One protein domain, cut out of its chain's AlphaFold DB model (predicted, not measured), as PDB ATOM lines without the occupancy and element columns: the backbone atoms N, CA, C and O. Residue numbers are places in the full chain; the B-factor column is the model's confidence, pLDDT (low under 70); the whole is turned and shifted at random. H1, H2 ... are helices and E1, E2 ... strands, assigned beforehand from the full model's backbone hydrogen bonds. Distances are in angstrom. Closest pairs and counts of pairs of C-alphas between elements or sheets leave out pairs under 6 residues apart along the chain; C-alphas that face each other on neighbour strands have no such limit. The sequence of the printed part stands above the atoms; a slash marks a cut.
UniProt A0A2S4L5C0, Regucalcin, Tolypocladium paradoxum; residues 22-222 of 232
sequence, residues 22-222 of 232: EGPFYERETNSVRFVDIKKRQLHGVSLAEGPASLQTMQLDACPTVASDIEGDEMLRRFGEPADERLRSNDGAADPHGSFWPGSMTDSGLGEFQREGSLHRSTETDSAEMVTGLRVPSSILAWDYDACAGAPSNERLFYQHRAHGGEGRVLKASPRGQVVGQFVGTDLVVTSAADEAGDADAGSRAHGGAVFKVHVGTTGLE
ATOM      1  N   GLU A  22       2.140  29.037 -12.601       82.75
ATOM      2  CA  GLU A  22       0.931  29.019 -13.432       82.75
ATOM      3  C   GLU A  22       0.983  30.045 -14.566       82.75
ATOM      4  O   GLU A  22       1.809  30.966 -14.577       82.75
ATOM      5  N   GLY A  23       0.070  29.870 -15.523       81.31
ATOM      6  CA  GLY A  23      -0.214  30.845 -16.572       81.31
ATOM      7  C   GLY A  23       1.000  31.256 -17.410       81.31
ATOM      8  O   GLY A  23       1.271  32.457 -17.497       81.31
ATOM      9  N   PRO A  24       1.748  30.314 -18.031       87.88
ATOM     10  CA  PRO A  24       2.696  30.701 -19.062       87.88
ATOM     11  C   PRO A  24       1.962  31.477 -20.152       87.88
ATOM     12  O   PRO A  24       0.893  31.080 -20.599       87.88
ATOM     13  N   PHE A  25       2.544  32.590 -20.568       86.69
ATOM     14  CA  PHE A  25       1.977  33.508 -21.539       86.69
ATOM     15  C   PHE A  25       3.081  33.964 -22.491       86.69
ATOM     16  O   PHE A  25       4.179  34.312 -22.053       86.69
ATOM     17  N   TYR A  26       2.805  33.926 -23.793       88.12
ATOM     18  CA  TYR A  26       3.763  34.297 -24.831       88.12
ATOM     19  C   TYR A  26       3.493  35.724 -25.304       88.12
ATOM     20  O   TYR A  26       2.461  35.981 -25.916       88.12
ATOM     21  N   GLU A  27       4.445  36.618 -25.056       86.56
ATOM     22  CA  GLU A  27       4.421  37.998 -25.533       86.56
ATOM     23  C   GLU A  27       5.192  38.079 -26.857       86.56
ATOM     24  O   GLU A  27       6.418  37.923 -26.912       86.56
ATOM     25  N   ARG A  28       4.462  38.291 -27.956       85.62
ATOM     26  CA  ARG A  28       5.034  38.266 -29.309       85.62
ATOM     27  C   ARG A  28       5.940  39.465 -29.559       85.62
ATOM     28  O   ARG A  28       6.967  39.328 -30.218       85.62
ATOM     29  N   GLU A  29       5.545  40.626 -29.058       85.94
ATOM     30  CA  GLU A  29       6.173  41.922 -29.283       85.94
ATOM     31  C   GLU A  29       7.619  41.943 -28.778       85.94
ATOM     32  O   GLU A  29       8.502  42.473 -29.453       85.94
ATOM     33  N   THR A  30       7.875  41.314 -27.631       87.56
ATOM     34  CA  THR A  30       9.212  41.192 -27.031       87.56
ATOM     35  C   THR A  30       9.858  39.830 -27.284       87.56
ATOM     36  O   THR A  30      11.018  39.621 -26.925       87.56
ATOM     37  N   ASN A  31       9.130  38.902 -27.918       92.88
ATOM     38  CA  ASN A  31       9.517  37.504 -28.086       92.88
ATOM     39  C   ASN A  31       9.935  36.867 -26.746       92.88
ATOM     40  O   ASN A  31      11.028  36.303 -26.607       92.88
ATOM     41  N   SER A  32       9.065  36.983 -25.745       93.56
ATOM     42  CA  SER A  32       9.323  36.511 -24.387       93.56
ATOM     43  C   SER A  32       8.187  35.642 -23.854       93.56
ATOM     44  O   SER A  32       7.059  35.666 -24.347       93.56
ATOM     45  N   VAL A  33       8.498  34.818 -22.857       92.25
ATOM     46  CA  VAL A  33       7.497  34.084 -22.081       92.25
ATOM     47  C   VAL A  33       7.476  34.645 -20.676       92.25
ATOM     48  O   VAL A  33       8.527  34.786 -20.050       92.25
ATOM     49  N   ARG A  34       6.275  34.891 -20.162       91.25
ATOM     50  CA  ARG A  34       6.047  35.268 -18.771       91.25
ATOM     51  C   ARG A  34       5.112  34.292 -18.077       91.25
ATOM     52  O   ARG A  34       4.292  33.665 -18.732       91.25
ATOM     53  N   PHE A  35       5.267  34.127 -16.775       88.94
ATOM     54  CA  PHE A  35       4.444  33.240 -15.947       88.94
ATOM     55  C   PHE A  35       4.555  33.667 -14.490       88.94
ATOM     56  O   PHE A  35       5.459  34.420 -14.120       88.94
ATOM     57  N   VAL A  36       3.642  33.190 -13.656       86.94
ATOM     58  CA  VAL A  36       3.545  33.626 -12.263       86.94
ATOM     59  C   VAL A  36       3.870  32.496 -11.300       86.94
ATOM     60  O   VAL A  36       3.521  31.348 -11.550       86.94
ATOM     61  N   ASP A  37       4.511  32.821 -10.181       88.38
ATOM     62  CA  ASP A  37       4.470  31.997  -8.973       88.38
ATOM     63  C   ASP A  37       3.484  32.640  -7.998       88.38
ATOM     64  O   ASP A  37       3.808  33.610  -7.304       88.38
ATOM     65  N   ILE A  38       2.266  32.100  -7.965       81.88
ATOM     66  CA  ILE A  38       1.139  32.672  -7.220       81.88
ATOM     67  C   ILE A  38       1.477  32.749  -5.727       81.88
ATOM     68  O   ILE A  38       1.286  33.782  -5.081       81.88
ATOM     69  N   LYS A  39       2.020  31.660  -5.172       83.56
ATOM     70  CA  LYS A  39       2.286  31.530  -3.730       83.56
ATOM     71  C   LYS A  39       3.510  32.326  -3.295       83.56
ATOM     72  O   LYS A  39       3.531  32.825  -2.170       83.56
ATOM     73  N   LYS A  40       4.508  32.495  -4.170       88.06
ATOM     74  CA  LYS A  40       5.648  33.387  -3.895       88.06
ATOM     75  C   LYS A  40       5.406  34.840  -4.286       88.06
ATOM     76  O   LYS A  40       6.236  35.683  -3.949       88.06
ATOM     77  N   ARG A  41       4.281  35.154  -4.935       87.69
ATOM     78  CA  ARG A  41       3.959  36.488  -5.466       87.69
ATOM     79  C   ARG A  41       5.036  36.988  -6.428       87.69
ATOM     80  O   ARG A  41       5.534  38.101  -6.285       87.69
ATOM     81  N   GLN A  42       5.455  36.140  -7.359       90.69
ATOM     82  CA  GLN A  42       6.511  36.474  -8.314       90.69
ATOM     83  C   GLN A  42       5.974  36.449  -9.739       90.69
ATOM     84  O   GLN A  42       5.183  35.579 -10.094       90.69
ATOM     85  N   LEU A  43       6.426  37.400 -10.551       89.81
ATOM     86  CA  LEU A  43       6.292  37.373 -12.003       89.81
ATOM     87  C   LEU A  43       7.660  37.044 -12.594       89.81
ATOM     88  O   LEU A  43       8.647  37.724 -12.309       89.81
ATOM     89  N   HIS A  44       7.711  36.009 -13.415       93.56
ATOM     90  CA  HIS A  44       8.904  35.602 -14.138       93.56
ATOM     91  C   HIS A  44       8.773  35.991 -15.607       93.56
ATOM     92  O   HIS A  44       7.691  35.876 -16.178       93.56
ATOM     93  N   GLY A  45       9.875  36.420 -16.219       94.56
ATOM     94  CA  GLY A  45       9.965  36.721 -17.646       94.56
ATOM     95  C   GLY A  45      11.263  36.173 -18.226       94.56
ATOM     96  O   GLY A  45      12.311  36.272 -17.593       94.56
ATOM     97  N   VAL A  46      11.206  35.573 -19.411       96.69
ATOM     98  CA  VAL A  46      12.378  35.026 -20.103       96.69
ATOM     99  C   VAL A  46      12.312  35.356 -21.591       96.69
ATOM    100  O   VAL A  46      11.306  35.096 -22.252       96.69
ATOM    101  N   SER A  47      13.392  35.911 -22.137       96.12
ATOM    102  CA  SER A  47      13.534  36.133 -23.576       96.12
ATOM    103  C   SER A  47      13.760  34.799 -24.280       96.12
ATOM    104  O   SER A  47      14.628  34.009 -23.905       96.12
ATOM    105  N   LEU A  48      12.998  34.540 -25.342       94.50
ATOM    106  CA  LEU A  48      13.185  33.341 -26.156       94.50
ATOM    107  C   LEU A  48      14.417  33.444 -27.059       94.50
ATOM    108  O   LEU A  48      14.954  32.412 -27.457       94.50
ATOM    109  N   ALA A  49      14.867  34.663 -27.368       95.00
ATOM    110  CA  ALA A  49      16.075  34.900 -28.152       95.00
ATOM    111  C   ALA A  49      17.349  34.664 -27.325       95.00
ATOM    112  O   ALA A  49      18.313  34.086 -27.824       95.00
ATOM    113  N   GLU A  50      17.346  35.080 -26.057       95.75
ATOM    114  CA  GLU A  50      18.494  34.944 -25.150       95.75
ATOM    115  C   GLU A  50      18.464  33.635 -24.342       95.75
ATOM    116  O   GLU A  50      19.490  33.165 -23.848       95.75
ATOM    117  N   GLY A  51      17.288  33.014 -24.225       94.62
ATOM    118  CA  GLY A  51      17.087  31.747 -23.533       94.62
ATOM    119  C   GLY A  51      17.105  31.869 -22.002       94.62
ATOM    120  O   GLY A  51      17.030  32.972 -21.459       94.62
ATOM    121  N   PRO A  52      17.213  30.737 -21.275       95.88
ATOM    122  CA  PRO A  52      17.075  30.676 -19.812       95.88
ATOM    123  C   PRO A  52      17.958  31.632 -19.004       95.88
ATOM    124  O   PRO A  52      17.582  32.022 -17.904       95.88
ATOM    125  N   ALA A  53      19.121  32.020 -19.534       96.50
ATOM    126  CA  ALA A  53      20.035  32.946 -18.864       96.50
ATOM    127  C   ALA A  53      19.458  34.369 -18.720       96.50
ATOM    128  O   ALA A  53      19.916  35.122 -17.866       96.50
ATOM    129  N   SER A  54      18.446  34.714 -19.522       96.94
ATOM    130  CA  SER A  54      17.744  36.003 -19.477       96.94
ATOM    131  C   SER A  54      16.614  36.064 -18.449       96.94
ATOM    132  O   SER A  54      15.906  37.067 -18.393       96.94
ATOM    133  N   LEU A  55      16.407  35.002 -17.658       97.31
ATOM    134  CA  LEU A  55      15.313  34.946 -16.695       97.31
ATOM    135  C   LEU A  55      15.375  36.131 -15.722       97.31
ATOM    136  O   LEU A  55      16.313  36.274 -14.938       97.31
ATOM    137  N   GLN A  56      14.307  36.915 -15.712       96.06
ATOM    138  CA  GLN A  56      14.060  37.969 -14.745       96.06
ATOM    139  C   GLN A  56      12.920  37.560 -13.821       96.06
ATOM    140  O   GLN A  56      11.980  36.876 -14.224       96.06
ATOM    141  N   THR A  57      13.020  37.967 -12.559       95.50
ATOM    142  CA  THR A  57      11.982  37.742 -11.554       95.50
ATOM    143  C   THR A  57      11.664  39.056 -10.869       95.50
ATOM    144  O   THR A  57      12.558  39.711 -10.335       95.50
ATOM    145  N   MET A  58      10.389  39.417 -10.870       90.81
ATOM    146  CA  MET A  58       9.853  40.576 -10.177       90.81
ATOM    147  C   MET A  58       9.012  40.103  -8.994       90.81
ATOM    148  O   MET A  58       8.145  39.244  -9.146       90.81
ATOM    149  N   GLN A  59       9.271  40.660  -7.814       91.62
ATOM    150  CA  GLN A  59       8.445  40.438  -6.632       91.62
ATOM    151  C   GLN A  59       7.239  41.379  -6.674       91.62
ATOM    152  O   GLN A  59       7.392  42.563  -6.959       91.62
ATOM    153  N   LEU A  60       6.060  40.851  -6.365       80.81
ATOM    154  CA  LEU A  60       4.807  41.591  -6.336       80.81
ATOM    155  C   LEU A  60       4.266  41.683  -4.906       80.81
ATOM    156  O   LEU A  60       4.473  40.786  -4.078       80.81
ATOM    157  N   ASP A  61       3.516  42.753  -4.653       76.31
ATOM    158  CA  ASP A  61       2.849  43.017  -3.371       76.31
ATOM    159  C   ASP A  61       1.496  42.294  -3.239       76.31
ATOM    160  O   ASP A  61       0.873  42.292  -2.179       76.31
ATOM    161  N   ALA A  62       1.040  41.650  -4.316       72.56
ATOM    162  CA  ALA A  62      -0.190  40.867  -4.384       72.56
ATOM    163  C   ALA A  62       0.081  39.489  -5.003       72.56
ATOM    164  O   ALA A  62       1.113  39.286  -5.640       72.56
ATOM    165  N   CYS A  63      -0.841  38.542  -4.822       69.69
ATOM    166  CA  CYS A  63      -0.792  37.243  -5.491       69.69
ATOM    167  C   CYS A  63      -1.312  37.400  -6.928       69.69
ATOM    168  O   CYS A  63      -2.522  37.563  -7.095       69.69
ATOM    169  N   PRO A  64      -0.451  37.382  -7.962       68.31
ATOM    170  CA  PRO A  64      -0.935  37.374  -9.335       68.31
ATOM    171  C   PRO A  64      -1.562  36.004  -9.610       68.31
ATOM    172  O   PRO A  64      -0.955  34.977  -9.326       68.31
ATOM    173  N   THR A  65      -2.786  35.969 -10.115       66.56
ATOM    174  CA  THR A  65      -3.512  34.707 -10.330       66.56
ATOM    175  C   THR A  65      -3.505  34.266 -11.789       66.56
ATOM    176  O   THR A  65      -3.570  33.073 -12.059       66.56
ATOM    177  N   VAL A  66      -3.337  35.209 -12.720       67.06
ATOM    178  CA  VAL A  66      -3.244  34.980 -14.165       67.06
ATOM    179  C   VAL A  66      -2.526  36.156 -14.836       67.06
ATOM    180  O   VAL A  66      -2.633  37.295 -14.383       67.06
ATOM    181  N   ALA A  67      -1.791  35.888 -15.918       63.06
ATOM    182  CA  ALA A  67      -1.151  36.902 -16.750       63.06
ATOM    183  C   ALA A  67      -1.828  36.973 -18.130       63.06
ATOM    184  O   ALA A  67      -2.017  35.954 -18.787       63.06
ATOM    185  N   SER A  68      -2.169  38.179 -18.588       64.94
ATOM    186  CA  SER A  68      -2.716  38.439 -19.928       64.94
ATOM    187  C   SER A  68      -2.249  39.798 -20.442       64.94
ATOM    188  O   SER A  68      -1.927  40.674 -19.635       64.94
ATOM    189  N   ASP A  69      -2.161  39.961 -21.759       67.50
ATOM    190  CA  ASP A  69      -1.874  41.261 -22.359       67.50
ATOM    191  C   ASP A  69      -3.044  42.214 -22.131       67.50
ATOM    192  O   ASP A  69      -4.203  41.891 -22.410       67.50
ATOM    193  N   ILE A  70      -2.710  43.403 -21.643       65.50
ATOM    194  CA  ILE A  70      -3.647  44.483 -21.367       65.50
ATOM    195  C   ILE A  70      -3.313  45.634 -22.311       65.50
ATOM    196  O   ILE A  70      -2.153  46.011 -22.459       65.50
ATOM    197  N   GLU A  71      -4.324  46.210 -22.955       61.62
ATOM    198  CA  GLU A  71      -4.175  47.513 -23.602       61.62
ATOM    199  C   GLU A  71      -4.123  48.607 -22.516       61.62
ATOM    200  O   GLU A  71      -5.153  48.949 -21.940       61.62
ATOM    201  N   GLY A  72      -2.929  49.127 -22.195       58.00
ATOM    202  CA  GLY A  72      -2.721  50.199 -21.206       58.00
ATOM    203  C   GLY A  72      -1.428  50.055 -20.389       58.00
ATOM    204  O   GLY A  72      -0.647  49.138 -20.620       58.00
ATOM    205  N   ASP A  73      -1.219  50.954 -19.418       54.31
ATOM    206  CA  ASP A  73      -0.014  50.991 -18.559       54.31
ATOM    207  C   ASP A  73      -0.207  50.292 -17.190       54.31
ATOM    208  O   ASP A  73       0.692  50.291 -16.345       54.31
ATOM    209  N   GLU A  74      -1.385  49.716 -16.926       59.38
ATOM    210  CA  GLU A  74      -1.691  49.064 -15.646       59.38
ATOM    211  C   GLU A  74      -1.109  47.643 -15.582       59.38
ATOM    212  O   GLU A  74      -1.420  46.781 -16.401       59.38
ATOM    213  N   MET A  75      -0.279  47.387 -14.566       57.34
ATOM    214  CA  MET A  75       0.422  46.107 -14.384       57.34
ATOM    215  C   MET A  75      -0.363  45.068 -13.566       57.34
ATOM    216  O   MET A  75      -0.082  43.876 -13.675       57.34
ATOM    217  N   LEU A  76      -1.306  45.492 -12.714       60.59
ATOM    218  CA  LEU A  76      -2.042  44.613 -11.796       60.59
ATOM    219  C   LEU A  76      -3.475  45.111 -11.588       60.59
ATOM    220  O   LEU A  76      -3.661  46.168 -10.993       60.59
ATOM    221  N   ARG A  77      -4.466  44.288 -11.948       68.12
ATOM    222  CA  ARG A  77      -5.885  44.532 -11.654       68.12
ATOM    223  C   ARG A  77      -6.421  43.491 -10.676       68.12
ATOM    224  O   ARG A  77      -6.196  42.295 -10.848       68.12
ATOM    225  N   ARG A  78      -7.140  43.944  -9.646       66.19
ATOM    226  CA  ARG A  78      -7.849  43.061  -8.705       66.19
ATOM    227  C   ARG A  78      -9.249  42.749  -9.225       66.19
ATOM    228  O   ARG A  78      -9.937  43.637  -9.722       66.19
ATOM    229  N   PHE A  79      -9.667  41.498  -9.068       63.66
ATOM    230  CA  PHE A  79     -11.005  41.019  -9.412       63.66
ATOM    231  C   PHE A  79     -11.684  40.443  -8.163       63.66
ATOM    232  O   PHE A  79     -11.013  39.792  -7.364       63.66
ATOM    233  N   GLY A  80     -13.000  40.654  -8.025       56.09
ATOM    234  CA  GLY A  80     -13.818  40.031  -6.974       56.09
ATOM    235  C   GLY A  80     -13.666  40.657  -5.584       56.09
ATOM    236  O   GLY A  80     -13.235  39.987  -4.655       56.09
ATOM    237  N   GLU A  81     -14.018  41.936  -5.436       58.38
ATOM    238  CA  GLU A  81     -14.145  42.577  -4.117       58.38
ATOM    239  C   GLU A  81     -15.535  42.290  -3.501       58.38
ATOM    240  O   GLU A  81     -16.535  42.352  -4.225       58.38
ATOM    241  N   PRO A  82     -15.638  42.053  -2.178       59.38
ATOM    242  CA  PRO A  82     -14.541  41.964  -1.211       59.38
ATOM    243  C   PRO A  82     -13.750  40.655  -1.347       59.38
ATOM    244  O   PRO A  82     -14.309  39.624  -1.710       59.38
ATOM    245  N   ALA A  83     -12.459  40.701  -1.010       65.62
ATOM    246  CA  ALA A  83     -11.602  39.520  -1.013       65.62
ATOM    247  C   ALA A  83     -12.165  38.412  -0.102       65.62
ATOM    248  O   ALA A  83     -12.364  38.624   1.096       65.62
ATOM    249  N   ASP A  84     -12.387  37.229  -0.671       73.38
ATOM    250  CA  ASP A  84     -12.738  36.025   0.077       73.38
ATOM    251  C   ASP A  84     -11.451  35.305   0.494       73.38
ATOM    252  O   ASP A  84     -10.610  34.976  -0.341       73.38
ATOM    253  N   GLU A  85     -11.283  35.060   1.792       80.12
ATOM    254  CA  GLU A  85     -10.087  34.404   2.325       80.12
ATOM    255  C   GLU A  85      -9.928  32.965   1.824       80.12
ATOM    256  O   GLU A  85      -8.813  32.452   1.833       80.12
ATOM    257  N   ARG A  86     -11.019  32.313   1.392       83.12
ATOM    258  CA  ARG A  86     -11.040  30.936   0.886       83.12
ATOM    259  C   ARG A  86     -10.814  30.847  -0.615       83.12
ATOM    260  O   ARG A  86     -10.367  29.794  -1.068       83.12
ATOM    261  N   LEU A  87     -11.147  31.885  -1.383       80.06
ATOM    262  CA  LEU A  87     -11.105  31.841  -2.843       80.06
ATOM    263  C   LEU A  87      -9.858  32.528  -3.389       80.06
ATOM    264  O   LEU A  87      -9.468  33.613  -2.970       80.06
ATOM    265  N   ARG A  88      -9.275  31.925  -4.419       79.25
ATOM    266  CA  ARG A  88      -8.304  32.582  -5.293       79.25
ATOM    267  C   ARG A  88      -8.828  32.589  -6.716       79.25
ATOM    268  O   ARG A  88      -9.558  31.678  -7.109       79.25
ATOM    269  N   SER A  89      -8.403  33.560  -7.519       76.00
ATOM    270  CA  SER A  89      -8.522  33.380  -8.965       76.00
ATOM    271  C   SER A  89      -7.565  32.277  -9.438       76.00
ATOM    272  O   SER A  89      -6.542  31.979  -8.807       76.00
ATOM    273  N   ASN A  90      -7.943  31.635 -10.528       72.06
ATOM    274  CA  ASN A  90      -7.148  30.654 -11.243       72.06
ATOM    275  C   ASN A  90      -6.802  31.228 -12.624       72.06
ATOM    276  O   ASN A  90      -6.516  32.418 -12.730       72.06
ATOM    277  N   ASP A  91      -6.881  30.409 -13.668       71.38
ATOM    278  CA  ASP A  91      -6.724  30.833 -15.048       71.38
ATOM    279  C   ASP A  91      -7.780  31.851 -15.490       71.38
ATOM    280  O   ASP A  91      -8.873  31.986 -14.923       71.38
ATOM    281  N   GLY A  92      -7.450  32.532 -16.579       76.69
ATOM    282  CA  GLY A  92      -8.356  33.402 -17.297       76.69
ATOM    283  C   GLY A  92      -7.851  33.703 -18.698       76.69
ATOM    284  O   GLY A  92      -6.668  33.547 -19.003       76.69
ATOM    285  N   ALA A  93      -8.762  34.123 -19.566       78.06
ATOM    286  CA  ALA A  93      -8.457  34.463 -20.948       78.06
ATOM    287  C   ALA A  93      -9.269  35.678 -21.394       78.06
ATOM    288  O   ALA A  93     -10.379  35.905 -20.910       78.06
ATOM    289  N   ALA A  94      -8.719  36.457 -22.323       81.75
ATOM    290  CA  ALA A  94      -9.475  37.503 -22.991       81.75
ATOM    291  C   ALA A  94     -10.329  36.915 -24.128       81.75
ATOM    292  O   ALA A  94      -9.909  35.989 -24.826       81.75
ATOM    293  N   ASP A  95     -11.524  37.468 -24.313       80.06
ATOM    294  CA  ASP A  95     -12.442  37.126 -25.397       80.06
ATOM    295  C   ASP A  95     -12.266  38.055 -26.622       80.06
ATOM    296  O   ASP A  95     -11.555  39.062 -26.541       80.06
ATOM    297  N   PRO A  96     -12.911  37.763 -27.772       79.75
ATOM    298  CA  PRO A  96     -12.815  38.596 -28.975       79.75
ATOM    299  C   PRO A  96     -13.304  40.044 -28.824       79.75
ATOM    300  O   PRO A  96     -12.938  40.894 -29.638       79.75
ATOM    301  N   HIS A  97     -14.138  40.335 -27.822       80.62
ATOM    302  CA  HIS A  97     -14.604  41.693 -27.522       80.62
ATOM    303  C   HIS A  97     -13.639  42.457 -26.619       80.62
ATOM    304  O   HIS A  97     -13.826  43.652 -26.388       80.62
ATOM    305  N   GLY A  98     -12.585  41.789 -26.150       79.38
ATOM    306  CA  GLY A  98     -11.604  42.349 -25.242       79.38
ATOM    307  C   GLY A  98     -12.074  42.357 -23.795       79.38
ATOM    308  O   GLY A  98     -11.580  43.180 -23.034       79.38
ATOM    309  N   SER A  99     -13.005  41.479 -23.407       82.88
ATOM    310  CA  SER A  99     -13.324  41.224 -21.995       82.88
ATOM    311  C   SER A  99     -12.420  40.126 -21.450       82.88
ATOM    312  O   SER A  99     -12.125  39.164 -22.152       82.88
ATOM    313  N   PHE A 100     -12.009  40.230 -20.193       83.12
ATOM    314  CA  PHE A 100     -11.227  39.216 -19.499       83.12
ATOM    315  C   PHE A 100     -12.119  38.282 -18.680       83.12
ATOM    316  O   PHE A 100     -13.034  38.738 -17.999       83.12
ATOM    317  N   TRP A 101     -11.838  36.981 -18.717       81.94
ATOM    318  CA  TRP A 101     -12.639  35.952 -18.056       81.94
ATOM    319  C   TRP A 101     -11.835  35.187 -17.002       81.94
ATOM    320  O   TRP A 101     -11.320  34.112 -17.313       81.94
ATOM    321  N   PRO A 102     -11.683  35.714 -15.774       79.31
ATOM    322  CA  PRO A 102     -11.021  34.990 -14.698       79.31
ATOM    323  C   PRO A 102     -11.973  33.997 -14.017       79.31
ATOM    324  O   PRO A 102     -13.108  34.331 -13.665       79.31
ATOM    325  N   GLY A 103     -11.489  32.778 -13.783       79.88
ATOM    326  CA  GLY A 103     -12.140  31.810 -12.901       79.88
ATOM    327  C   GLY A 103     -11.676  31.959 -11.453       79.88
ATOM    328  O   GLY A 103     -10.550  32.385 -11.202       79.88
ATOM    329  N   SER A 104     -12.511  31.572 -10.494       80.12
ATOM    330  CA  SER A 104     -12.178  31.472  -9.073       80.12
ATOM    331  C   SER A 104     -12.413  30.063  -8.533       80.12
ATOM    332  O   SER A 104     -13.256  29.305  -9.021       80.12
ATOM    333  N   MET A 105     -11.622  29.688  -7.532       80.81
ATOM    334  CA  MET A 105     -11.692  28.390  -6.867       80.81
ATOM    335  C   MET A 105     -11.231  28.491  -5.417       80.81
ATOM    336  O   MET A 105     -10.472  29.396  -5.075       80.81
ATOM    337  N   THR A 106     -11.620  27.519  -4.585       81.88
ATOM    338  CA  THR A 106     -11.036  27.348  -3.249       81.88
ATOM    339  C   THR A 106      -9.516  27.256  -3.357       81.88
ATOM    340  O   THR A 106      -8.989  26.486  -4.165       81.88
ATOM    341  N   ASP A 107      -8.800  28.028  -2.549       78.31
ATOM    342  CA  ASP A 107      -7.350  27.957  -2.494       78.31
ATOM    343  C   ASP A 107      -6.891  26.663  -1.798       78.31
ATOM    344  O   ASP A 107      -7.498  26.161  -0.847       78.31
ATOM    345  N   SER A 108      -5.782  26.105  -2.281       74.56
ATOM    346  CA  SER A 108      -5.186  24.896  -1.727       74.56
ATOM    347  C   SER A 108      -4.806  25.115  -0.262       74.56
ATOM    348  O   SER A 108      -4.108  26.080   0.058       74.56
ATOM    349  N   GLY A 109      -5.202  24.188   0.611       75.19
ATOM    350  CA  GLY A 109      -4.892  24.247   2.043       75.19
ATOM    351  C   GLY A 109      -5.961  24.929   2.900       75.19
ATOM    352  O   GLY A 109      -5.819  24.939   4.119       75.19
ATOM    353  N   LEU A 110      -7.052  25.428   2.307       81.81
ATOM    354  CA  LEU A 110      -8.158  26.073   3.032       81.81
ATOM    355  C   LEU A 110      -9.372  25.150   3.230       81.81
ATOM    356  O   LEU A 110     -10.524  25.585   3.250       81.81
ATOM    357  N   GLY A 111      -9.114  23.857   3.416       81.31
ATOM    358  CA  GLY A 111     -10.136  22.829   3.624       81.31
ATOM    359  C   GLY A 111     -10.601  22.165   2.329       81.31
ATOM    360  O   GLY A 111      -9.910  22.195   1.313       81.31
ATOM    361  N   GLU A 112     -11.762  21.510   2.381       80.62
ATOM    362  CA  GLU A 112     -12.314  20.819   1.214       80.62
ATOM    363  C   GLU A 112     -12.714  21.810   0.116       80.62
ATOM    364  O   GLU A 112     -13.296  22.859   0.394       80.62
ATOM    365  N   PHE A 113     -12.452  21.447  -1.142       79.44
ATOM    366  CA  PHE A 113     -12.974  22.174  -2.298       79.44
ATOM    367  C   PHE A 113     -14.503  22.093  -2.299       79.44
ATOM    368  O   PHE A 113     -15.055  20.990  -2.407       79.44
ATOM    369  N   GLN A 114     -15.181  23.237  -2.221       82.56
ATOM    370  CA  GLN A 114     -16.645  23.342  -2.226       82.56
ATOM    371  C   GLN A 114     -17.155  23.937  -3.548       82.56
ATOM    372  O   GLN A 114     -16.375  24.316  -4.421       82.56
ATOM    373  N   ARG A 115     -18.480  23.983  -3.727       84.19
ATOM    374  CA  ARG A 115     -19.141  24.662  -4.859       84.19
ATOM    375  C   ARG A 115     -19.225  26.170  -4.598       84.19
ATOM    376  O   ARG A 115     -20.315  26.714  -4.486       84.19
ATOM    377  N   GLU A 116     -18.067  26.793  -4.426       85.12
ATOM    378  CA  GLU A 116     -17.900  28.206  -4.051       85.12
ATOM    379  C   GLU A 116     -17.090  29.005  -5.084       85.12
ATOM    380  O   GLU A 116     -16.949  30.211  -4.952       85.12
ATOM    381  N   GLY A 117     -16.568  28.346  -6.124       81.62
ATOM    382  CA  GLY A 117     -15.913  29.004  -7.247       81.62
ATOM    383  C   GLY A 117     -16.903  29.540  -8.279       81.62
ATOM    384  O   GLY A 117     -18.048  29.080  -8.379       81.62
ATOM    385  N   SER A 118     -16.409  30.456  -9.102       83.25
ATOM    386  CA  SER A 118     -17.202  31.173 -10.093       83.25
ATOM    387  C   SER A 118     -16.382  31.535 -11.333       83.25
ATOM    388  O   SER A 118     -15.158  31.633 -11.284       83.25
ATOM    389  N   LEU A 119     -17.048  31.729 -12.469       82.88
ATOM    390  CA  LEU A 119     -16.456  32.326 -13.667       82.88
ATOM    391  C   LEU A 119     -16.940  33.768 -13.760       82.88
ATOM    392  O   LEU A 119     -18.147  34.011 -13.820       82.88
ATOM    393  N   HIS A 120     -16.010  34.712 -13.798       82.94
ATOM    394  CA  HIS A 120     -16.317  36.131 -13.923       82.94
ATOM    395  C   HIS A 120     -16.030  36.613 -15.346       82.94
ATOM    396  O   HIS A 120     -15.205  36.040 -16.053       82.94
ATOM    397  N   ARG A 121     -16.703  37.690 -15.754       84.88
ATOM    398  CA  ARG A 121     -16.389  38.470 -16.951       84.88
ATOM    399  C   ARG A 121     -16.124  39.902 -16.536       84.88
ATOM    400  O   ARG A 121     -17.022  40.584 -16.046       84.88
ATOM    401  N   SER A 122     -14.925  40.370 -16.819       82.31
ATOM    402  CA  SER A 122     -14.512  41.750 -16.645       82.31
ATOM    403  C   SER A 122     -14.382  42.415 -17.999       82.31
ATOM    404  O   SER A 122     -13.609  42.000 -18.852       82.31
ATOM    405  N   THR A 123     -15.165  43.456 -18.198       82.69
ATOM    406  CA  THR A 123     -15.063  44.359 -19.341       82.69
ATOM    407  C   THR A 123     -14.185  45.553 -18.962       82.69
ATOM    408  O   THR A 123     -13.631  45.628 -17.860       82.69
ATOM    409  N   GLU A 124     -14.094  46.523 -19.863       73.38
ATOM    410  CA  GLU A 124     -13.459  47.812 -19.611       73.38
ATOM    411  C   GLU A 124     -14.009  48.493 -18.341       73.38
ATOM    412  O   GLU A 124     -13.237  48.893 -17.468       73.38
ATOM    413  N   THR A 125     -15.338  48.558 -18.198       74.75
ATOM    414  CA  THR A 125     -16.018  49.369 -17.169       74.75
ATOM    415  C   THR A 125     -16.754  48.566 -16.104       74.75
ATOM    416  O   THR A 125     -17.127  49.123 -15.076       74.75
ATOM    417  N   ASP A 126     -17.012  47.287 -16.354       78.94
ATOM    418  CA  ASP A 126     -17.891  46.459 -15.527       78.94
ATOM    419  C   ASP A 126     -17.280  45.083 -15.254       78.94
ATOM    420  O   ASP A 126     -16.473  44.583 -16.039       78.94
ATOM    421  N   SER A 127     -17.656  44.457 -14.144       80.38
ATOM    422  CA  SER A 127     -17.297  43.079 -13.815       80.38
ATOM    423  C   SER A 127     -18.517  42.344 -13.287       80.38
ATOM    424  O   SER A 127     -19.129  42.767 -12.311       80.38
ATOM    425  N   ALA A 128     -18.847  41.223 -13.922       82.75
ATOM    426  CA  ALA A 128     -20.016  40.421 -13.598       82.75
ATOM    427  C   ALA A 128     -19.620  38.975 -13.302       82.75
ATOM    428  O   ALA A 128     -18.720  38.412 -13.925       82.75
ATOM    429  N   GLU A 129     -20.318  38.359 -12.355       84.12
ATOM    430  CA  GLU A 129     -20.254  36.922 -12.124       84.12
ATOM    431  C   GLU A 129     -21.179  36.213 -13.122       84.12
ATOM    432  O   GLU A 129     -22.375  36.494 -13.183       84.12
ATOM    433  N   MET A 130     -20.611  35.339 -13.951       83.81
ATOM    434  CA  MET A 130     -21.305  34.742 -15.097       83.81
ATOM    435  C   MET A 130     -21.768  33.316 -14.819       83.81
ATOM    436  O   MET A 130     -22.823  32.904 -15.295       83.81
ATOM    437  N   VAL A 131     -20.974  32.558 -14.061       83.19
ATOM    438  CA  VAL A 131     -21.289  31.188 -13.639       83.19
ATOM    439  C   VAL A 131     -20.899  31.046 -12.175       83.19
ATOM    440  O   VAL A 131     -19.807  31.462 -11.803       83.19
ATOM    441  N   THR A 132     -21.766  30.444 -11.363       86.00
ATOM    442  CA  THR A 132     -21.562  30.243  -9.920       86.00
ATOM    443  C   THR A 132     -21.650  28.772  -9.540       86.00
ATOM    444  O   THR A 132     -22.099  27.929 -10.320       86.00
ATOM    445  N   GLY A 133     -21.229  28.444  -8.317       81.44
ATOM    446  CA  GLY A 133     -21.336  27.079  -7.801       81.44
ATOM    447  C   GLY A 133     -20.370  26.104  -8.476       81.44
ATOM    448  O   GLY A 133     -20.586  24.881  -8.452       81.44
ATOM    449  N   LEU A 134     -19.303  26.640  -9.073       79.12
ATOM    450  CA  LEU A 134     -18.198  25.855  -9.581       79.12
ATOM    451  C   LEU A 134     -17.436  25.281  -8.390       79.12
ATOM    452  O   LEU A 134     -17.210  25.912  -7.362       79.12
ATOM    453  N   ARG A 135     -17.045  24.030  -8.529       78.56
ATOM    454  CA  ARG A 135     -16.111  23.348  -7.643       78.56
ATOM    455  C   ARG A 135     -15.039  22.845  -8.566       78.56
ATOM    456  O   ARG A 135     -15.423  22.337  -9.608       78.56
ATOM    457  N   VAL A 136     -13.767  22.932  -8.204       64.75
ATOM    458  CA  VAL A 136     -12.718  22.230  -8.953       64.75
ATOM    459  C   VAL A 136     -12.889  20.741  -8.687       64.75
ATOM    460  O   VAL A 136     -12.616  20.293  -7.570       64.75
ATOM    461  N   PRO A 137     -13.423  19.959  -9.637       60.16
ATOM    462  CA  PRO A 137     -13.557  18.534  -9.466       60.16
ATOM    463  C   PRO A 137     -12.356  17.885 -10.154       60.16
ATOM    464  O   PRO A 137     -11.550  18.522 -10.831       60.16
ATOM    465  N   SER A 138     -12.302  16.566 -10.107       58.62
ATOM    466  CA  SER A 138     -11.543  15.764 -11.061       58.62
ATOM    467  C   SER A 138     -12.121  15.889 -12.489       58.62
ATOM    468  O   SER A 138     -12.154  14.908 -13.217       58.62
ATOM    469  N   SER A 139     -12.644  17.042 -12.910       62.25
ATOM    470  CA  SER A 139     -13.200  17.260 -14.242       62.25
ATOM    471  C   SER A 139     -12.963  18.659 -14.785       62.25
ATOM    472  O   SER A 139     -12.861  19.631 -14.048       62.25
ATOM    473  N   ILE A 140     -12.901  18.739 -16.111       67.44
ATOM    474  CA  ILE A 140     -12.827  19.979 -16.873       67.44
ATOM    475  C   ILE A 140     -14.193  20.171 -17.526       67.44
ATOM    476  O   ILE A 140     -14.687  19.268 -18.209       67.44
ATOM    477  N   LEU A 141     -14.803  21.332 -17.306       69.88
ATOM    478  CA  LEU A 141     -16.008  21.773 -18.001       69.88
ATOM    479  C   LEU A 141     -15.609  22.697 -19.157       69.88
ATOM    480  O   LEU A 141     -14.611  23.409 -19.067       69.88
ATOM    481  N   ALA A 142     -16.374  22.669 -20.244       72.31
ATOM    482  CA  ALA A 142     -16.203  23.573 -21.373       72.31
ATOM    483  C   ALA A 142     -17.528  24.260 -21.705       72.31
ATOM    484  O   ALA A 142     -18.591  23.645 -21.632       72.31
ATOM    485  N   TRP A 143     -17.428  25.514 -22.132       76.25
ATOM    486  CA  TRP A 143     -18.523  26.309 -22.676       76.25
ATOM    487  C   TRP A 143     -18.122  26.800 -24.066       76.25
ATOM    488  O   TRP A 143     -16.937  26.981 -24.353       76.25
ATOM    489  N   ASP A 144     -19.108  27.011 -24.926       79.75
ATOM    490  CA  ASP A 144     -18.930  27.783 -26.149       79.75
ATOM    491  C   ASP A 144     -19.119  29.271 -25.835       79.75
ATOM    492  O   ASP A 144     -19.933  29.641 -24.988       79.75
ATOM    493  N   TYR A 145     -18.382  30.134 -26.530       76.88
ATOM    494  CA  TYR A 145     -18.543  31.579 -26.410       76.88
ATOM    495  C   TYR A 145     -19.457  32.104 -27.520       76.88
ATOM    496  O   TYR A 145     -19.113  32.011 -28.700       76.88
ATOM    497  N   ASP A 146     -20.612  32.666 -27.155       77.88
ATOM    498  CA  ASP A 146     -21.481  33.363 -28.104       77.88
ATOM    499  C   ASP A 146     -21.033  34.825 -28.217       77.88
ATOM    500  O   ASP A 146     -21.290  35.645 -27.334       77.88
ATOM    501  N   ALA A 147     -20.371  35.159 -29.326       74.62
ATOM    502  CA  ALA A 147     -19.893  36.512 -29.583       74.62
ATOM    503  C   ALA A 147     -21.025  37.534 -29.789       74.62
ATOM    504  O   ALA A 147     -20.813  38.716 -29.546       74.62
ATOM    505  N   CYS A 148     -22.223  37.134 -30.215       77.56
ATOM    506  CA  CYS A 148     -23.346  38.066 -30.334       77.56
ATOM    507  C   CYS A 148     -23.933  38.400 -28.957       77.56
ATOM    508  O   CYS A 148     -24.279  39.551 -28.699       77.56
ATOM    509  N   ALA A 149     -24.039  37.400 -28.079       78.94
ATOM    510  CA  ALA A 149     -24.590  37.572 -26.735       78.94
ATOM    511  C   ALA A 149     -23.556  38.056 -25.699       78.94
ATOM    512  O   ALA A 149     -23.934  38.568 -24.646       78.94
ATOM    513  N   GLY A 150     -22.259  37.877 -25.969       75.50
ATOM    514  CA  GLY A 150     -21.177  38.161 -25.022       75.50
ATOM    515  C   GLY A 150     -21.220  37.264 -23.779       75.50
ATOM    516  O   GLY A 150     -20.849  37.704 -22.688       75.50
ATOM    517  N   ALA A 151     -21.736  36.041 -23.917       78.12
ATOM    518  CA  ALA A 151     -22.038  35.139 -22.809       78.12
ATOM    519  C   ALA A 151     -21.609  33.692 -23.117       78.12
ATOM    520  O   ALA A 151     -21.592  33.289 -24.287       78.12
ATOM    521  N   PRO A 152     -21.279  32.890 -22.086       81.75
ATOM    522  CA  PRO A 152     -21.038  31.469 -22.269       81.75
ATOM    523  C   PRO A 152     -22.348  30.752 -22.612       81.75
ATOM    524  O   PRO A 152     -23.427  31.096 -22.128       81.75
ATOM    525  N   SER A 153     -22.246  29.715 -23.430       81.12
ATOM    526  CA  SER A 153     -23.350  28.843 -23.824       81.12
ATOM    527  C   SER A 153     -22.865  27.394 -23.919       81.12
ATOM    528  O   SER A 153     -21.668  27.129 -23.837       81.12
ATOM    529  N   ASN A 154     -23.786  26.439 -24.071       82.06
ATOM    530  CA  ASN A 154     -23.462  25.031 -24.335       82.06
ATOM    531  C   ASN A 154     -22.437  24.412 -23.352       82.06
ATOM    532  O   ASN A 154     -21.379  23.910 -23.756       82.06
ATOM    533  N   GLU A 155     -22.760  24.463 -22.055       83.50
ATOM    534  CA  GLU A 155     -21.978  23.789 -21.016       83.50
ATOM    535  C   GLU A 155     -21.888  22.287 -21.294       83.50
ATOM    536  O   GLU A 155     -22.893  21.614 -21.540       83.50
ATOM    537  N   ARG A 156     -20.678  21.742 -21.203       78.69
ATOM    538  CA  ARG A 156     -20.435  20.308 -21.343       78.69
ATOM    539  C   ARG A 156     -19.289  19.842 -20.461       78.69
ATOM    540  O   ARG A 156     -18.286  20.533 -20.291       78.69
ATOM    541  N   LEU A 157     -19.405  18.608 -19.972       72.25
ATOM    542  CA  LEU A 157     -18.277  17.891 -19.391       72.25
ATOM    543  C   LEU A 157     -17.264  17.593 -20.495       72.25
ATOM    544  O   LEU A 157     -17.533  16.804 -21.401       72.25
ATOM    545  N   PHE A 158     -16.105  18.231 -20.410       64.38
ATOM    546  CA  PHE A 158     -15.035  18.071 -21.377       64.38
ATOM    547  C   PHE A 158     -14.126  16.889 -21.023       64.38
ATOM    548  O   PHE A 158     -13.793  16.067 -21.877       64.38
ATOM    549  N   TYR A 159     -13.767  16.766 -19.746       59.44
ATOM    550  CA  TYR A 159     -12.919  15.689 -19.243       59.44
ATOM    551  C   TYR A 159     -13.310  15.311 -17.818       59.44
ATOM    552  O   TYR A 159     -13.670  16.180 -17.035       59.44
ATOM    553  N   GLN A 160     -13.193  14.030 -17.464       65.94
ATOM    554  CA  GLN A 160     -13.311  13.536 -16.091       65.94
ATOM    555  C   GLN A 160     -12.120  12.617 -15.806       65.94
ATOM    556  O   GLN A 160     -11.986  11.547 -16.404       65.94
ATOM    557  N   HIS A 161     -11.274  13.026 -14.873       58.69
ATOM    558  CA  HIS A 161     -10.208  12.234 -14.289       58.69
ATOM    559  C   HIS A 161     -10.810  10.981 -13.646       58.69
ATOM    560  O   HIS A 161     -11.627  11.060 -12.726       58.69
ATOM    561  N   ARG A 162     -10.434   9.809 -14.172       48.25
ATOM    562  CA  ARG A 162     -10.952   8.504 -13.728       48.25
ATOM    563  C   ARG A 162     -10.123   7.848 -12.618       48.25
ATOM    564  O   ARG A 162     -10.574   6.843 -12.083       48.25
ATOM    565  N   ALA A 163      -8.951   8.381 -12.269       44.59
ATOM    566  CA  ALA A 163      -8.064   7.787 -11.267       44.59
ATOM    567  C   ALA A 163      -8.006   8.611  -9.969       44.59
ATOM    568  O   ALA A 163      -7.933   9.838 -10.004       44.59
ATOM    569  N   HIS A 164      -8.018   7.925  -8.827       39.69
ATOM    570  CA  HIS A 164      -7.497   8.448  -7.567       39.69
ATOM    571  C   HIS A 164      -5.987   8.169  -7.577       39.69
ATOM    572  O   HIS A 164      -5.605   7.003  -7.563       39.69
ATOM    573  N   GLY A 165      -5.151   9.203  -7.688       38.91
ATOM    574  CA  GLY A 165      -3.689   9.064  -7.768       38.91
ATOM    575  C   GLY A 165      -3.100   9.900  -8.905       38.91
ATOM    576  O   GLY A 165      -3.492   9.742 -10.063       38.91
ATOM    577  N   GLY A 166      -2.218  10.832  -8.544       38.50
ATOM    578  CA  GLY A 166      -1.648  11.863  -9.404       38.50
ATOM    579  C   GLY A 166      -0.534  11.355 -10.313       38.50
ATOM    580  O   GLY A 166       0.644  11.549 -10.042       38.50
ATOM    581  N   GLU A 167      -0.892  10.794 -11.465       37.97
ATOM    582  CA  GLU A 167      -0.000  10.876 -12.623       37.97
ATOM    583  C   GLU A 167      -0.349  12.156 -13.387       37.97
ATOM    584  O   GLU A 167      -1.409  12.246 -14.010       37.97
ATOM    585  N   GLY A 168       0.524  13.166 -13.327       38.22
ATOM    586  CA  GLY A 168       0.371  14.407 -14.086       38.22
ATOM    587  C   GLY A 168       0.389  14.135 -15.591       38.22
ATOM    588  O   GLY A 168       1.448  14.091 -16.212       38.22
ATOM    589  N   ARG A 169      -0.786  13.932 -16.192       39.12
ATOM    590  CA  ARG A 169      -0.952  13.765 -17.639       39.12
ATOM    591  C   ARG A 169      -1.479  15.067 -18.231       39.12
ATOM    592  O   ARG A 169      -2.610  15.460 -17.958       39.12
ATOM    593  N   VAL A 170      -0.678  15.719 -19.074       41.75
ATOM    594  CA  VAL A 170      -1.132  16.869 -19.870       41.75
ATOM    595  C   VAL A 170      -1.987  16.342 -21.023       41.75
ATOM    596  O   VAL A 170      -1.479  15.742 -21.969       41.75
ATOM    597  N   LEU A 171      -3.303  16.531 -20.937       37.50
ATOM    598  CA  LEU A 171      -4.233  16.192 -22.013       37.50
ATOM    599  C   LEU A 171      -4.371  17.393 -22.961       37.50
ATOM    600  O   LEU A 171      -4.889  18.435 -22.563       37.50
ATOM    601  N   LYS A 172      -3.963  17.248 -24.229       50.59
ATOM    602  CA  LYS A 172      -4.289  18.225 -25.280       50.59
ATOM    603  C   LYS A 172      -5.539  17.786 -26.032       50.59
ATOM    604  O   LYS A 172      -5.616  16.655 -26.509       50.59
ATOM    605  N   ALA A 173      -6.465  18.714 -26.235       35.88
ATOM    606  CA  ALA A 173      -7.517  18.565 -27.224       35.88
ATOM    607  C   ALA A 173      -7.578  19.769 -28.166       35.88
ATOM    608  O   ALA A 173      -7.347  20.914 -27.786       35.88
ATOM    609  N   SER A 174      -7.839  19.465 -29.435       36.44
ATOM    610  CA  SER A 174      -8.073  20.407 -30.534       36.44
ATOM    611  C   SER A 174      -9.566  20.808 -30.571       36.44
ATOM    612  O   SER A 174     -10.317  20.281 -29.751       36.44
ATOM    613  N   PRO A 175     -10.022  21.693 -31.489       33.06
ATOM    614  CA  PRO A 175     -10.846  22.920 -31.322       33.06
ATOM    615  C   PRO A 175     -12.239  22.792 -30.643       33.06
ATOM    616  O   PRO A 175     -13.193  23.474 -31.000       33.06
ATOM    617  N   ARG A 176     -12.364  21.917 -29.645       41.41
ATOM    618  CA  ARG A 176     -13.544  21.556 -28.851       41.41
ATOM    619  C   ARG A 176     -13.285  21.605 -27.331       41.41
ATOM    620  O   ARG A 176     -14.179  21.216 -26.583       41.41
ATOM    621  N   GLY A 177     -12.130  22.098 -26.872       34.00
ATOM    622  CA  GLY A 177     -11.811  22.336 -25.454       34.00
ATOM    623  C   GLY A 177     -10.314  22.591 -25.242       34.00
ATOM    624  O   GLY A 177      -9.505  21.714 -25.530       34.00
ATOM    625  N   GLN A 178      -9.956  23.807 -24.814       45.91
ATOM    626  CA  GLN A 178      -8.579  24.315 -24.684       45.91
ATOM    627  C   GLN A 178      -7.970  23.944 -23.314       45.91
ATOM    628  O   GLN A 178      -8.671  23.980 -22.312       45.91
ATOM    629  N   VAL A 179      -6.822  23.253 -23.304       45.88
ATOM    630  CA  VAL A 179      -5.413  23.668 -23.062       45.88
ATOM    631  C   VAL A 179      -5.075  24.056 -21.613       45.88
ATOM    632  O   VAL A 179      -5.605  25.016 -21.076       45.88
ATOM    633  N   VAL A 180      -4.079  23.355 -21.056       52.78
ATOM    634  CA  VAL A 180      -3.234  23.789 -19.933       52.78
ATOM    635  C   VAL A 180      -1.816  23.936 -20.510       52.78
ATOM    636  O   VAL A 180      -1.178  22.931 -20.827       52.78
ATOM    637  N   GLY A 181      -1.376  25.166 -20.792       68.75
ATOM    638  CA  GLY A 181      -0.095  25.469 -21.453       68.75
ATOM    639  C   GLY A 181      -0.188  26.540 -22.549       68.75
ATOM    640  O   GLY A 181      -1.265  26.880 -23.030       68.75
ATOM    641  N   GLN A 182       0.955  27.067 -22.978       82.75
ATOM    642  CA  GLN A 182       1.036  28.188 -23.918       82.75
ATOM    643  C   GLN A 182       1.835  27.826 -25.162       82.75
ATOM    644  O   GLN A 182       2.959  27.336 -25.068       82.75
ATOM    645  N   PHE A 183       1.282  28.120 -26.338       87.56
ATOM    646  CA  PHE A 183       2.014  27.970 -27.592       87.56
ATOM    647  C   PHE A 183       2.973  29.136 -27.825       87.56
ATOM    648  O   PHE A 183       2.595  30.301 -27.704       87.56
ATOM    649  N   VAL A 184       4.193  28.795 -28.231       89.00
ATOM    650  CA  VAL A 184       5.235  29.695 -28.727       89.00
ATOM    651  C   VAL A 184       5.625  29.188 -30.112       89.00
ATOM    652  O   VAL A 184       6.466  28.301 -30.260       89.00
ATOM    653  N   GLY A 185       4.940  29.680 -31.145       88.12
ATOM    654  CA  GLY A 185       5.013  29.066 -32.471       88.12
ATOM    655  C   GLY A 185       4.556  27.606 -32.410       88.12
ATOM    656  O   GLY A 185       3.405  27.332 -32.073       88.12
ATOM    657  N   THR A 186       5.459  26.678 -32.726       90.31
ATOM    658  CA  THR A 186       5.227  25.222 -32.676       90.31
ATOM    659  C   THR A 186       5.683  24.557 -31.377       90.31
ATOM    660  O   THR A 186       5.616  23.333 -31.259       90.31
ATOM    661  N   ASP A 187       6.196  25.339 -30.430       90.56
ATOM    662  CA  ASP A 187       6.579  24.850 -29.114       90.56
ATOM    663  C   ASP A 187       5.421  25.041 -28.128       90.56
ATOM    664  O   ASP A 187       4.677  26.018 -28.206       90.56
ATOM    665  N   LEU A 188       5.287  24.123 -27.178       88.62
ATOM    666  CA  LEU A 188       4.370  24.208 -26.051       88.62
ATOM    667  C   LEU A 188       5.174  24.459 -24.775       88.62
ATOM    668  O   LEU A 188       6.104  23.709 -24.466       88.62
ATOM    669  N   VAL A 189       4.805  25.500 -24.036       89.44
ATOM    670  CA  VAL A 189       5.371  25.844 -22.732       89.44
ATOM    671  C   VAL A 189       4.377  25.480 -21.638       89.44
ATOM    672  O   VAL A 189       3.206  25.854 -21.712       89.44
ATOM    673  N   VAL A 190       4.841  24.747 -20.629       87.38
ATOM    674  CA  VAL A 190       4.012  24.219 -19.538       87.38
ATOM    675  C   VAL A 190       4.732  24.419 -18.209       87.38
ATOM    676  O   VAL A 190       5.935  24.170 -18.114       87.38
ATOM    677  N   THR A 191       4.004  24.855 -17.185       85.56
ATOM    678  CA  THR A 191       4.472  24.878 -15.796       85.56
ATOM    679  C   THR A 191       4.118  23.561 -15.105       85.56
ATOM    680  O   THR A 191       3.093  22.948 -15.397       85.56
ATOM    681  N   SER A 192       4.979  23.088 -14.207       82.94
ATOM    682  CA  SER A 192       4.726  21.886 -13.406       82.94
ATOM    683  C   SER A 192       4.476  22.233 -11.942       82.94
ATOM    684  O   SER A 192       5.082  23.151 -11.386       82.94
ATOM    685  N   ALA A 193       3.645  21.431 -11.282       78.69
ATOM    686  CA  ALA A 193       3.474  21.429  -9.833       78.69
ATOM    687  C   ALA A 193       4.020  20.119  -9.249       78.69
ATOM    688  O   ALA A 193       4.014  19.089  -9.925       78.69
ATOM    689  N   ALA A 194       4.517  20.166  -8.012       74.69
ATOM    690  CA  ALA A 194       4.875  18.955  -7.281       74.69
ATOM    691  C   ALA A 194       3.606  18.256  -6.784       74.69
ATOM    692  O   ALA A 194       2.687  18.913  -6.289       74.69
ATOM    693  N   ASP A 195       3.581  16.927  -6.865       68.44
ATOM    694  CA  ASP A 195       2.649  16.133  -6.072       68.44
ATOM    695  C   ASP A 195       3.229  15.941  -4.660       68.44
ATOM    696  O   ASP A 195       4.288  15.332  -4.460       68.44
ATOM    697  N   GLU A 196       2.537  16.517  -3.680       67.62
ATOM    698  CA  GLU A 196       2.907  16.489  -2.263       67.62
ATOM    699  C   GLU A 196       2.315  15.271  -1.527       67.62
ATOM    700  O   GLU A 196       2.544  15.098  -0.327       67.62
ATOM    701  N   ALA A 197       1.566  14.402  -2.217       68.31
ATOM    702  CA  ALA A 197       1.062  13.163  -1.639       68.31
ATOM    703  C   ALA A 197       2.213  12.252  -1.177       68.31
ATOM    704  O   ALA A 197       3.305  12.234  -1.750       68.31
ATOM    705  N   GLY A 198       1.981  11.485  -0.107       64.88
ATOM    706  CA  GLY A 198       3.008  10.633   0.506       64.88
ATOM    707  C   GLY A 198       3.561   9.551  -0.429       64.88
ATOM    708  O   GLY A 198       4.711   9.150  -0.271       64.88
ATOM    709  N   ASP A 199       2.763   9.132  -1.407       70.62
ATOM    710  CA  ASP A 199       3.046   8.132  -2.440       70.62
ATOM    711  C   ASP A 199       3.456   8.735  -3.796       70.62
ATOM    712  O   ASP A 199       3.630   7.996  -4.764       70.62
ATOM    713  N   ALA A 200       3.639  10.057  -3.871       64.75
ATOM    714  CA  ALA A 200       4.034  10.740  -5.096       64.75
ATOM    715  C   ALA A 200       5.375  10.235  -5.657       64.75
ATOM    716  O   ALA A 200       6.341  10.006  -4.918       64.75
ATOM    717  N   ASP A 201       5.450  10.136  -6.987       69.69
ATOM    718  CA  ASP A 201       6.672   9.771  -7.702       69.69
ATOM    719  C   ASP A 201       7.826  10.753  -7.409       69.69
ATOM    720  O   ASP A 201       7.648  11.973  -7.329       69.69
ATOM    721  N   ALA A 202       9.046  10.222  -7.285       71.00
ATOM    722  CA  ALA A 202      10.230  11.021  -6.976       71.00
ATOM    723  C   ALA A 202      10.530  12.075  -8.061       71.00
ATOM    724  O   ALA A 202      11.019  13.162  -7.741       71.00
ATOM    725  N   GLY A 203      10.204  11.783  -9.325       67.69
ATOM    726  CA  GLY A 203      10.311  12.710 -10.448       67.69
ATOM    727  C   GLY A 203       9.344  13.888 -10.339       67.69
ATOM    728  O   GLY A 203       9.735  15.018 -10.638       67.69
ATOM    729  N   SER A 204       8.132  13.662  -9.821       70.69
ATOM    730  CA  SER A 204       7.139  14.719  -9.572       70.69
ATOM    731  C   SER A 204       7.690  15.790  -8.627       70.69
ATOM    732  O   SER A 204       7.711  16.976  -8.953       70.69
ATOM    733  N   ARG A 205       8.271  15.380  -7.494       75.44
ATOM    734  CA  ARG A 205       8.904  16.319  -6.548       75.44
ATOM    735  C   ARG A 205      10.197  16.921  -7.100       75.44
ATOM    736  O   ARG A 205      10.489  18.101  -6.895       75.44
ATOM    737  N   ALA A 206      10.987  16.135  -7.833       79.44
ATOM    738  CA  ALA A 206      12.234  16.610  -8.424       79.44
ATOM    739  C   ALA A 206      12.007  17.726  -9.453       79.44
ATOM    740  O   ALA A 206      12.834  18.640  -9.522       79.44
ATOM    741  N   HIS A 207      10.895  17.682 -10.186       81.81
ATOM    742  CA  HIS A 207      10.556  18.632 -11.243       81.81
ATOM    743  C   HIS A 207       9.383  19.558 -10.921       81.81
ATOM    744  O   HIS A 207       9.015  20.364 -11.770       81.81
ATOM    745  N   GLY A 208       8.802  19.481  -9.727       82.62
ATOM    746  CA  GLY A 208       7.748  20.393  -9.305       82.62
ATOM    747  C   GLY A 208       8.232  21.842  -9.241       82.62
ATOM    748  O   GLY A 208       9.320  22.129  -8.727       82.62
ATOM    749  N   GLY A 209       7.418  22.748  -9.787       85.81
ATOM    750  CA  GLY A 209       7.715  24.173  -9.871       85.81
ATOM    751  C   GLY A 209       8.629  24.568 -11.031       85.81
ATOM    752  O   GLY A 209       9.179  25.669 -11.008       85.81
ATOM    753  N   ALA A 210       8.833  23.685 -12.009       91.12
ATOM    754  CA  ALA A 210       9.678  23.930 -13.169       91.12
ATOM    755  C   ALA A 210       8.857  24.374 -14.392       91.12
ATOM    756  O   ALA A 210       7.628  24.300 -14.412       91.12
ATOM    757  N   VAL A 211       9.555  24.819 -15.439       91.75
ATOM    758  CA  VAL A 211       8.948  25.118 -16.743       91.75
ATOM    759  C   VAL A 211       9.542  24.198 -17.793       91.75
ATOM    760  O   VAL A 211      10.764  24.100 -17.934       91.75
ATOM    761  N   PHE A 212       8.675  23.547 -18.555       91.44
ATOM    762  CA  PHE A 212       9.029  22.695 -19.677       91.44
ATOM    763  C   PHE A 212       8.674  23.390 -20.983       91.44
ATOM    764  O   PHE A 212       7.652  24.064 -21.085       91.44
ATOM    765  N   LYS A 213       9.527  23.210 -21.989       92.25
ATOM    766  CA  LYS A 213       9.297  23.679 -23.352       92.25
ATOM    767  C   LYS A 213       9.484  22.497 -24.294       92.25
ATOM    768  O   LYS A 213      10.544  21.875 -24.286       92.25
ATOM    769  N   VAL A 214       8.455  22.178 -25.072       90.19
ATOM    770  CA  VAL A 214       8.401  20.972 -25.908       90.19
ATOM    771  C   VAL A 214       8.055  21.354 -27.334       90.19
ATOM    772  O   VAL A 214       7.045  22.012 -27.559       90.19
ATOM    773  N   HIS A 215       8.850  20.919 -28.307       90.50
ATOM    774  CA  HIS A 215       8.483  21.078 -29.709       90.50
ATOM    775  C   HIS A 215       7.392  20.073 -30.085       90.50
ATOM    776  O   HIS A 215       7.631  18.867 -30.056       90.50
ATOM    777  N   VAL A 216       6.204  20.564 -30.443       87.00
ATOM    778  CA  VAL A 216       5.028  19.721 -30.726       87.00
ATOM    779  C   VAL A 216       4.577  19.775 -32.189       87.00
ATOM    780  O   VAL A 216       3.597  19.135 -32.548       87.00
ATOM    781  N   GLY A 217       5.264  20.537 -33.046       83.94
ATOM    782  CA  GLY A 217       5.021  20.563 -34.499       83.94
ATOM    783  C   GLY A 217       3.689  21.191 -34.935       83.94
ATOM    784  O   GLY A 217       3.326  21.130 -36.106       83.94
ATOM    785  N   THR A 218       2.951  21.807 -34.013       83.00
ATOM    786  CA  THR A 218       1.638  22.417 -34.256       83.00
ATOM    787  C   THR A 218       1.491  23.701 -33.447       83.00
ATOM    788  O   THR A 218       2.151  23.862 -32.422       83.00
ATOM    789  N   THR A 219       0.636  24.613 -33.899       81.88
ATOM    790  CA  THR A 219       0.459  25.941 -33.304       81.88
ATOM    791  C   THR A 219      -0.834  26.039 -32.495       81.88
ATOM    792  O   THR A 219      -1.783  25.275 -32.694       81.88
ATOM    793  N   GLY A 220      -0.875  27.006 -31.580       73.88
ATOM    794  CA  GLY A 220      -2.096  27.423 -30.893       73.88
ATOM    795  C   GLY A 220      -2.926  28.398 -31.726       73.88
ATOM    796  O   GLY A 220      -2.505  28.832 -32.798       73.88
ATOM    797  N   LEU A 221      -4.104  28.751 -31.209       72.56
ATOM    798  CA  LEU A 221      -4.850  29.918 -31.684       72.56
ATOM    799  C   LEU A 221      -4.176  31.198 -31.178       72.56
ATOM    800  O   LEU A 221      -3.524  31.180 -30.133       72.56
ATOM    801  N   GLU A 222      -4.337  32.298 -31.912       72.50
ATOM    802  CA  GLU A 222      -3.859  33.596 -31.438       72.50
ATOM    803  C   GLU A 222      -4.719  34.071 -30.253       72.50
ATOM    804  O   GLU A 222      -5.950  34.010 -30.344       72.50
TER     805      GLU A 222
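AT A GLANCE: This is residues 22 to 222 of the 232 residues of the protein "Regucalcin" of Tolypocladium paradoxum (UniProt A0A2S4L5C0). Two loosely joined lobes of antiparallel strands stand side by side. In one, the sheet E1 to E4 and the smaller sheet E11 to E13 make a V that is closed where E1 meets E11 and E12 and open toward E4 and E13; in the other, the hairpin E9 and E10 lies over one face of the sheet E5 to E8, meeting it at one place near Ala 151. The 201 printed residues hold 13 named strands and one named helix, in the order E1 to E12, H1, E13; the class is mostly strand, though under half of the residues are in named elements. The whole is compact, with a radius of gyration of the C-alphas of 17.2 A and spans of 43 by 43 by 37 A.

HOW THE PARTS SIT: E1, residues 22 to 27, E2, residues 32 to 37, E3, residues 42 to 47, and E4, residues 56 to 59, form a meander, each strand the antiparallel neighbour of the one before. N 25 and O 34 are 2.8 A apart between E1 and E2, N 35 and O 44 3.0 A between E2 and E3, and N 45 and O 56 2.9 A between E3 and E4. This sheet is twisted, its C-alphas lying up to 4.3 A off its best plane. A second meander is E5, residues 87 to 94, E6, residues 100 to 106, E7, residues 117 to 122, and E8, residues 127 to 134. Within hydrogen-bond range are N 90 and O 103 at 2.8 A, N 120 and O 102 at 2.9 A, and N 119 and O 131 at 2.9 A. It is twisted, with C-alphas up to 6.1 A off its plane; E5 bends by 54 degrees at residue 91 and E8 by 54 degrees at residue 131. The closest C-alphas of E1 and E5, those of Gly 23 and Asp 91, are 6.7 A apart. E9, residues 139 to 146, and E10, residues 151 to 160, are an antiparallel hairpin, with N 144 and O 153 2.8 A apart. E10 bends by 64 degrees at residue 154, and its closest C-alphas to E8, those of Ala 151 and Met 130, are 7.8 A apart. E11, residues 182 to 184, E12, residues 187 to 191, and E13, residues 211 to 215, make the third antiparallel sheet, with N 184 and O 187 at 2.8 A and N 190 and O 212 at 2.9 A. The closest C-alphas of E1 and E11, those of Pro 24 and Gln 182, are 5.7 A apart. E2 and E12 are near each other. H1, residues 202 to 207, is not on the sheet E11 E12 E13; every O i to N i+4 pair in it is within hydrogen-bond range.

IN THESE COORDINATES: E1 begins at C-alpha 22, (0.931, 29.019, -13.432). Among the longer strands, E5 measures 21.0 A from first to last C-alpha, E6 20.1 A, E9 22.8 A and E10 24.2 A. E10 begins at C-alpha 151, (-22.038, 35.139, -22.809). H1 spans 8.7 A, and E13, 13.6 A long, ends at C-alpha 215, (8.483, 21.078, -29.709).

THE WHOLE: The C-alphas of Cys 148 and Ala 202, the two farthest apart, are 49.0 A apart. The printed part has no cut. Two links are long: residues 60 to 86 between E4 and E5, and residues 161 to 181 between E10 and E11. The mean pLDDT of the printed part is 75.7, and 58 residues are under 70, among them 63 to 83 and 158 to 181.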